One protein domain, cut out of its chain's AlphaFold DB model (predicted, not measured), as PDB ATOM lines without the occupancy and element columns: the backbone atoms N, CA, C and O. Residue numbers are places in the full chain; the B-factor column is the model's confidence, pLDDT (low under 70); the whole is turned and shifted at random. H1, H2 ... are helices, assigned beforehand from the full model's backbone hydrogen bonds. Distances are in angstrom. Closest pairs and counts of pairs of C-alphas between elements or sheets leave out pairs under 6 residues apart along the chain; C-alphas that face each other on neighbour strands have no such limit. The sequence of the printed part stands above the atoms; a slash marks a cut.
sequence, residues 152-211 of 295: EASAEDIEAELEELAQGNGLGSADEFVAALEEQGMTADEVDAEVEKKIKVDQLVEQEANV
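Overview. This is residues 152 to 211 of the 295 residues of the protein "Peptidyl-prolyl cis-trans isomerase SurA" of Ornithinicoccus hortensis (UniProt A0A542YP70). One long helix, H3, makes the length of the model, and two shorter helices are gathered about its first part: H1 packs across it at nearly a right angle, and H2 sits by its beginning, packing on both H1 and H3. The other end of the long helix, with the last residues after it, sticks out as an arm, residues 204 to 211. The printed part has 60 residues with three named helices, in the order H1, H2, H3, and no named strand; the class is all helix. It is only just compact, close to loose, with a radius of gyration of the C-alphas of 12.4 A, and elongated, spanning 41 by 21 by 19 A.

Along the chain. H3 is residues 188 to 208, 30.4 A from C-alpha 188 at (0.943, 30.062, 37.129) to C-alpha 208 at (-26.117, 30.269, 50.913). H1 is residues 155 to 168, 19.9 A long, beginning with C-alpha 155 at (-2.815, 25.965, 49.029). H2 is residues 174 to 182, 12.3 A long.

Arrangement. H3 touches H1 with residues 192 to 199 alone, and H1 touches H3 with residues 157 to 162 alone. Their closest C-alphas, of Ile 158 and Val 195, are 6.1 A apart, and the lines are about perpendicular at 88 degrees. H3 touches H2 with residues 188 to 191 alone; the closest C-alphas, of Val 178 and Ala 188, are 6.2 A apart. These two run opposite ways at a steep tilt of 64 degrees. H1 and H2 touch, the closest C-alphas being those of Glu 163 and Ala 174 at 4.7 A, and are about perpendicular at 78 degrees. In H1, H2 and H3 every O i to N i+4 pair is within hydrogen-bond range.

Size, cuts and confidence. The two C-alphas farthest apart, of Glu 183 and Val 211, are 41.5 A apart. Without residues 204 to 211, which stand free, the body spans 28 by 20 by 15 A. The links H1 to H2 and H2 to H3 are tight, with 5 residues each. The printed part has no cut; its mean pLDDT is 94.6, and no printed residue is under 70.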
ATOM      1  N   GLU A 152     -11.445  31.929  52.659       91.75
ATOM      2  CA  GLU A 152     -10.042  31.841  52.252       91.75
ATOM      3  C   GLU A 152      -9.824  30.502  51.540       91.75
ATOM      4  O   GLU A 152     -10.385  29.481  51.948       91.75
ATOM      5  N   ALA A 153      -8.981  30.494  50.506       94.12
ATOM      6  CA  ALA A 153      -8.515  29.264  49.875       94.12
ATOM      7  C   ALA A 153      -7.121  28.920  50.410       94.12
ATOM      8  O   ALA A 153      -6.193  29.732  50.352       94.12
ATOM      9  N   SER A 154      -6.954  27.718  50.957       95.00
ATOM     10  CA  SER A 154      -5.623  27.228  51.301       95.00
ATOM     11  C   SER A 154      -4.906  26.706  50.054       95.00
ATOM     12  O   SER A 154      -5.530  26.350  49.060       95.00
ATOM     13  N   ALA A 155      -3.578  26.583  50.115       94.69
ATOM     14  CA  ALA A 155      -2.815  25.965  49.029       94.69
ATOM     15  C   ALA A 155      -3.243  24.510  48.748       94.69
ATOM     16  O   ALA A 155      -3.079  24.027  47.635       94.69
ATOM     17  N   GLU A 156      -3.775  23.806  49.756       96.06
ATOM     18  CA  GLU A 156      -4.314  22.453  49.580       96.06
ATOM     19  C   GLU A 156      -5.644  22.478  48.814       96.06
ATOM     20  O   GLU A 156      -5.879  21.589  48.001       96.06
ATOM     21  N   ASP A 157      -6.474  23.505  49.028       96.19
ATOM     22  CA  ASP A 157      -7.738  23.683  48.304       96.19
ATOM     23  C   ASP A 157      -7.482  24.066  46.841       96.19
ATOM     24  O   ASP A 157      -8.111  23.510  45.947       96.19
ATOM     25  N   ILE A 158      -6.511  24.953  46.591       96.31
ATOM     26  CA  ILE A 158      -6.109  25.359  45.233       96.31
ATOM     27  C   ILE A 158      -5.596  24.153  44.437       96.31
ATOM     28  O   ILE A 158      -6.037  23.926  43.315       96.31
ATOM     29  N   GLU A 159      -4.709  23.342  45.023       96.12
ATOM     30  CA  GLU A 159      -4.208  22.126  44.367       96.12
ATOM     31  C   GLU A 159      -5.347  21.138  44.071       96.12
ATOM     32  O   GLU A 159      -5.409  20.577  42.977       96.12
ATOM     33  N   ALA A 160      -6.263  20.934  45.023       96.69
ATOM     34  CA  ALA A 160      -7.400  20.038  44.836       96.69
ATOM     35  C   ALA A 160      -8.325  20.516  43.705       96.69
ATOM     36  O   ALA A 160      -8.688  19.722  42.837       96.69
ATOM     37  N   GLU A 161      -8.648  21.809  43.669       96.62
ATOM     38  CA  GLU A 161      -9.464  22.403  42.609       96.62
ATOM     39  C   GLU A 161      -8.769  22.289  41.243       96.62
ATOM     40  O   GLU A 161      -9.390  21.892  40.258       96.62
ATOM     41  N   LEU A 162      -7.457  22.534  41.170       96.56
ATOM     42  CA  LEU A 162      -6.679  22.342  39.943       96.56
ATOM     43  C   LEU A 162      -6.673  20.882  39.470       96.56
ATOM     44  O   LEU A 162      -6.754  20.626  38.266       96.56
ATOM     45  N   GLU A 163      -6.594  19.908  40.381       96.50
ATOM     46  CA  GLU A 163      -6.715  18.486  40.035       96.50
ATOM     47  C   GLU A 163      -8.109  18.142  39.488       96.50
ATOM     48  O   GLU A 163      -8.223  17.330  38.558       96.50
ATOM     49  N   GLU A 164      -9.170  18.728  40.044       96.00
ATOM     50  CA  GLU A 164     -10.542  18.548  39.561       96.00
ATOM     51  C   GLU A 164     -10.742  19.184  38.180       96.00
ATOM     52  O   GLU A 164     -11.248  18.526  37.261       96.00
ATOM     53  N   LEU A 165     -10.256  20.412  37.989       94.50
ATOM     54  CA  LEU A 165     -10.272  21.113  36.705       94.50
ATOM     55  C   LEU A 165      -9.467  20.357  35.641       94.50
ATOM     56  O   LEU A 165      -9.946  20.179  34.517       94.50
ATOM     57  N   ALA A 166      -8.288  19.837  35.988       95.75
ATOM     58  CA  ALA A 166      -7.484  19.010  35.093       95.75
ATOM     59  C   ALA A 166      -8.260  17.766  34.636       95.75
ATOM     60  O   ALA A 166      -8.353  17.493  33.436       95.75
ATOM     61  N   GLN A 167      -8.878  17.040  35.573       95.75
ATOM     62  CA  GLN A 167      -9.686  15.857  35.265       95.75
ATOM     63  C   GLN A 167     -10.894  16.195  34.385       95.75
ATOM     64  O   GLN A 167     -11.174  15.465  33.428       95.75
ATOM     65  N   GLY A 168     -11.584  17.303  34.671       92.94
ATOM     66  CA  GLY A 168     -12.704  17.805  33.872       92.94
ATOM     67  C   GLY A 168     -12.308  18.129  32.429       92.94
ATOM     68  O   GLY A 168     -13.068  17.848  31.502       92.94
ATOM     69  N   ASN A 169     -11.081  18.615  32.231       91.38
ATOM     70  CA  ASN A 169     -10.500  18.923  30.923       91.38
ATOM     71  C   ASN A 169      -9.771  17.732  30.267       91.38
ATOM     72  O   ASN A 169      -9.195  17.863  29.187       91.38
ATOM     73  N   GLY A 170      -9.813  16.543  30.881       93.88
ATOM     74  CA  GLY A 170      -9.190  15.331  30.341       93.88
ATOM     75  C   GLY A 170      -7.661  15.303  30.431       93.88
ATOM     76  O   GLY A 170      -7.026  14.527  29.710       93.88
ATOM     77  N   LEU A 171      -7.082  16.125  31.303       95.25
ATOM     78  CA  LEU A 171      -5.654  16.175  31.608       95.25
ATOM     79  C   LEU A 171      -5.315  15.259  32.790       95.25
ATOM     80  O   LEU A 171      -6.183  14.845  33.563       95.25
ATOM     81  N   GLY A 172      -4.042  14.876  32.893       92.81
ATOM     82  CA  GLY A 172      -3.571  13.899  33.870       92.81
ATOM     83  C   GLY A 172      -3.264  14.470  35.254       92.81
ATOM     84  O   GLY A 172      -3.213  13.688  36.205       92.81
ATOM     85  N   SER A 173      -3.039  15.783  35.375       94.88
ATOM     86  CA  SER A 173      -2.664  16.443  36.634       94.88
ATOM     87  C   SER A 173      -2.864  17.961  36.604       94.88
ATOM     88  O   SER A 173      -2.915  18.555  35.526       94.88
ATOM     89  N   ALA A 174      -2.869  18.580  37.791       94.12
ATOM     90  CA  ALA A 174      -2.836  20.032  37.976       94.12
ATOM     91  C   ALA A 174      -1.695  20.694  37.177       94.12
ATOM     92  O   ALA A 174      -1.944  21.601  36.391       94.12
ATOM     93  N   ASP A 175      -0.470  20.157  37.258       94.88
ATOM     94  CA  ASP A 175       0.683  20.658  36.487       94.88
ATOM     95  C   ASP A 175       0.438  20.699  34.964       94.88
ATOM     96  O   ASP A 175       0.887  21.619  34.283       94.88
ATOM     97  N   GLU A 176      -0.248  19.691  34.402       95.50
ATOM     98  CA  GLU A 176      -0.554  19.659  32.964       95.50
ATOM     99  C   GLU A 176      -1.612  20.706  32.602       95.50
ATOM    100  O   GLU A 176      -1.559  21.272  31.511       95.50
ATOM    101  N   PHE A 177      -2.547  20.978  33.516       95.62
ATOM    102  CA  PHE A 177      -3.556  22.021  33.355       95.62
ATOM    103  C   PHE A 177      -2.939  23.418  33.405       95.62
ATOM    104  O   PHE A 177      -3.134  24.192  32.469       95.62
ATOM    105  N   VAL A 178      -2.109  23.704  34.412       95.38
ATOM    106  CA  VAL A 178      -1.385  24.980  34.510       95.38
ATOM    107  C   VAL A 178      -0.502  25.190  33.279       95.38
ATOM    108  O   VAL A 178      -0.576  26.242  32.651       95.38
ATOM    109  N   ALA A 179       0.259  24.177  32.850       95.38
ATOM    110  CA  ALA A 179       1.094  24.281  31.651       95.38
ATOM    111  C   ALA A 179       0.282  24.580  30.375       95.38
ATOM    112  O   ALA A 179       0.737  25.335  29.516       95.38
ATOM    113  N   ALA A 180      -0.924  24.016  30.241       94.06
ATOM    114  CA  ALA A 180      -1.802  24.290  29.105       94.06
ATOM    115  C   ALA A 180      -2.347  25.732  29.108       94.06
ATOM    116  O   ALA A 180      -2.561  26.302  28.036       94.06
ATOM    117  N   LEU A 181      -2.562  26.327  30.285       93.06
ATOM    118  CA  LEU A 181      -2.950  27.736  30.428       93.06
ATOM    119  C   LEU A 181      -1.756  28.683  30.216       93.06
ATOM    120  O   LEU A 181      -1.905  29.730  29.585       93.06
ATOM    121  N   GLU A 182      -0.548  28.276  30.611       93.88
ATOM    122  CA  GLU A 182       0.688  29.006  30.291       93.88
ATOM    123  C   GLU A 182       0.950  29.099  28.787       93.88
ATOM    124  O   GLU A 182       1.389  30.141  28.290       93.88
ATOM    125  N   GLU A 183       0.627  28.050  28.027       93.56
ATOM    126  CA  GLU A 183       0.681  28.089  26.561       93.56
ATOM    127  C   GLU A 183      -0.325  29.082  25.949       93.56
ATOM    128  O   GLU A 183      -0.092  29.579  24.843       93.56
ATOM    129  N   GLN A 184      -1.403  29.401  26.670       88.44
ATOM    130  CA  GLN A 184      -2.432  30.373  26.280       88.44
ATOM    131  C   GLN A 184      -2.128  31.796  26.771       88.44
ATOM    132  O   GLN A 184      -2.785  32.741  26.344       88.44
ATOM    133  N   GLY A 185      -1.076  31.967  27.577       89.69
ATOM    134  CA  GLY A 185      -0.565  33.270  27.995       89.69
ATOM    135  C   GLY A 185      -0.831  33.648  29.451       89.69
ATOM    136  O   GLY A 185      -0.411  34.737  29.835       89.69
ATOM    137  N   MET A 186      -1.452  32.776  30.252       91.81
ATOM    138  CA  MET A 186      -1.640  32.991  31.695       91.81
ATOM    139  C   MET A 186      -0.423  32.503  32.479       91.81
ATOM    140  O   MET A 186       0.119  31.446  32.192       91.81
ATOM    141  N   THR A 187       0.027  33.225  33.491       94.94
ATOM    142  CA  THR A 187       1.089  32.742  34.385       94.94
ATOM    143  C   THR A 187       0.530  31.810  35.459       94.94
ATOM    144  O   THR A 187      -0.627  31.936  35.844       94.94
ATOM    145  N   ALA A 188       1.355  30.908  36.003       92.88
ATOM    146  CA  ALA A 188       0.943  30.062  37.129       92.88
ATOM    147  C   ALA A 188       0.374  30.867  38.319       92.88
ATOM    148  O   ALA A 188      -0.638  30.476  38.886       92.88
ATOM    149  N   ASP A 189       0.969  32.024  38.638       94.94
ATOM    150  CA  ASP A 189       0.481  32.903  39.712       94.94
ATOM    151  C   ASP A 189      -0.921  33.478  39.401       94.94
ATOM    152  O   ASP A 189      -1.721  33.675  40.313       94.94
ATOM    153  N   GLU A 190      -1.229  33.758  38.129       93.44
ATOM    154  CA  GLU A 190      -2.566  34.201  37.703       93.44
ATOM    155  C   GLU A 190      -3.575  33.054  37.770       93.44
ATOM    156  O   GLU A 190      -4.685  33.253  38.250       93.44
ATOM    157  N   VAL A 191      -3.181  31.843  37.363       95.00
ATOM    158  CA  VAL A 191      -4.037  30.653  37.470       95.00
ATOM    159  C   VAL A 191      -4.398  30.372  38.931       95.00
ATOM    160  O   VAL A 191      -5.574  30.187  39.239       95.00
ATOM    161  N   ASP A 192      -3.418  30.400  39.836       95.06
ATOM    162  CA  ASP A 192      -3.653  30.203  41.271       95.06
ATOM    163  C   ASP A 192      -4.597  31.276  41.839       95.06
ATOM    164  O   ASP A 192      -5.483  30.961  42.634       95.06
ATOM    165  N   ALA A 193      -4.445  32.535  41.414       95.12
ATOM    166  CA  ALA A 193      -5.310  33.630  41.848       95.12
ATOM    167  C   ALA A 193      -6.758  33.474  41.350       95.12
ATOM    168  O   ALA A 193      -7.695  33.732  42.108       95.12
ATOM    169  N   GLU A 194      -6.962  33.034  40.107       93.94
ATOM    170  CA  GLU A 194      -8.301  32.758  39.570       93.94
ATOM    171  C   GLU A 194      -8.965  31.572  40.282       93.94
ATOM    172  O   GLU A 194     -10.148  31.628  40.630       93.94
ATOM    173  N   VAL A 195      -8.194  30.526  40.584       96.69
ATOM    174  CA  VAL A 195      -8.672  29.381  41.367       96.69
ATOM    175  C   VAL A 195      -9.021  29.791  42.798       96.69
ATOM    176  O   VAL A 195     -10.068  29.389  43.306       96.69
ATOM    177  N   GLU A 196      -8.216  30.641  43.443       96.69
ATOM    178  CA  GLU A 196      -8.538  31.192  44.766       96.69
ATOM    179  C   GLU A 196      -9.879  31.940  44.749       96.69
ATOM    180  O   GLU A 196     -10.733  31.681  45.602       96.69
ATOM    181  N   LYS A 197     -10.088  32.845  43.783       96.00
ATOM    182  CA  LYS A 197     -11.356  33.583  43.644       96.00
ATOM    183  C   LYS A 197     -12.533  32.627  43.467       96.00
ATOM    184  O   LYS A 197     -13.546  32.783  44.150       96.00
ATOM    185  N   LYS A 198     -12.387  31.619  42.600       95.44
ATOM    186  CA  LYS A 198     -13.413  30.595  42.369       95.44
ATOM    187  C   LYS A 198     -13.780  29.874  43.664       95.44
ATOM    188  O   LYS A 198     -14.955  29.827  44.008       95.44
ATOM    189  N   ILE A 199     -12.791  29.380  44.410       97.31
ATOM    190  CA  ILE A 199     -13.018  28.648  45.666       97.31
ATOM    191  C   ILE A 199     -13.774  29.514  46.678       97.31
ATOM    192  O   ILE A 199     -14.698  29.030  47.329       97.31
ATOM    193  N   LYS A 200     -13.417  30.795  46.819       97.38
ATOM    194  CA  LYS A 200     -14.115  31.702  47.743       97.38
ATOM    195  C   LYS A 200     -15.578  31.910  47.356       97.38
ATOM    196  O   LYS A 200     -16.454  31.859  48.222       97.38
ATOM    197  N   VAL A 201     -15.843  32.121  46.067       96.44
ATOM    198  CA  VAL A 201     -17.211  32.256  45.549       96.44
ATOM    199  C   VAL A 201     -17.991  30.959  45.751       96.44
ATOM    200  O   VAL A 201     -19.121  31.011  46.229       96.44
ATOM    201  N   ASP A 202     -17.389  29.800  45.483       94.81
ATOM    202  CA  ASP A 202     -18.031  28.501  45.699       94.81
ATOM    203  C   ASP A 202     -18.371  28.280  47.178       94.81
ATOM    204  O   ASP A 202     -19.485  27.876  47.494       94.81
ATOM    205  N   GLN A 203     -17.473  28.627  48.106       95.56
ATOM    206  CA  GLN A 203     -17.747  28.544  49.547       95.56
ATOM    207  C   GLN A 203     -18.911  29.450  49.980       95.56
ATOM    208  O   GLN A 203     -19.720  29.056  50.828       95.56
ATOM    209  N   LEU A 204     -19.015  30.653  49.404       95.94
ATOM    210  CA  LEU A 204     -20.148  31.549  49.637       95.94
ATOM    211  C   LEU A 204     -21.448  30.943  49.098       95.94
ATOM    212  O   LEU A 204     -22.448  30.899  49.814       95.94
ATOM    213  N   VAL A 205     -21.426  30.441  47.862       94.00
ATOM    214  CA  VAL A 205     -22.582  29.809  47.214       94.00
ATOM    215  C   VAL A 205     -23.031  28.568  47.986       94.00
ATOM    216  O   VAL A 205     -24.221  28.410  48.224       94.00
ATOM    217  N   GLU A 206     -22.111  27.717  48.441       93.81
ATOM    218  CA  GLU A 206     -22.419  26.544  49.266       93.81
ATOM    219  C   GLU A 206     -23.019  26.922  50.624       93.81
ATOM    220  O   GLU A 206     -23.927  26.245  51.116       93.81
ATOM    221  N   GLN A 207     -22.522  27.997  51.243       94.50
ATOM    222  CA  GLN A 207     -23.088  28.510  52.487       94.50
ATOM    223  C   GLN A 207     -24.528  28.986  52.280       94.50
ATOM    224  O   GLN A 207     -25.387  28.658  53.102       94.50
ATOM    225  N   GLU A 208     -24.787  29.732  51.207       93.44
ATOM    226  CA  GLU A 208     -26.117  30.269  50.913       93.44
ATOM    227  C   GLU A 208     -27.091  29.176  50.457       93.44
ATOM    228  O   GLU A 208     -28.245  29.131  50.882       93.44
ATOM    229  N   ALA A 209     -26.602  28.214  49.672       91.94
ATOM    230  CA  ALA A 209     -27.355  27.042  49.250       91.94
ATOM    231  C   ALA A 209     -27.658  26.077  50.411       91.94
ATOM    232  O   ALA A 209     -28.403  25.120  50.239       91.94
ATOM    233  N   ASN A 210     -27.146  26.283  51.627       92.56
ATOM    234  CA  ASN A 210     -27.515  25.446  52.768       92.56
ATOM    235  C   ASN A 210     -28.917  25.806  53.312       92.56
ATOM    236  O   ASN A 210     -29.073  26.363  54.404       92.56
ATOM    237  N   VAL A 211     -29.943  25.441  52.541       92.31
ATOM    238  CA  VAL A 211     -31.366  25.669  52.819       92.31
ATOM    239  C   VAL A 211     -31.994  24.527  53.626       92.31
ATOM    240  O   VAL A 211     -31.507  23.395  53.652       92.31
TER     241      VAL A 211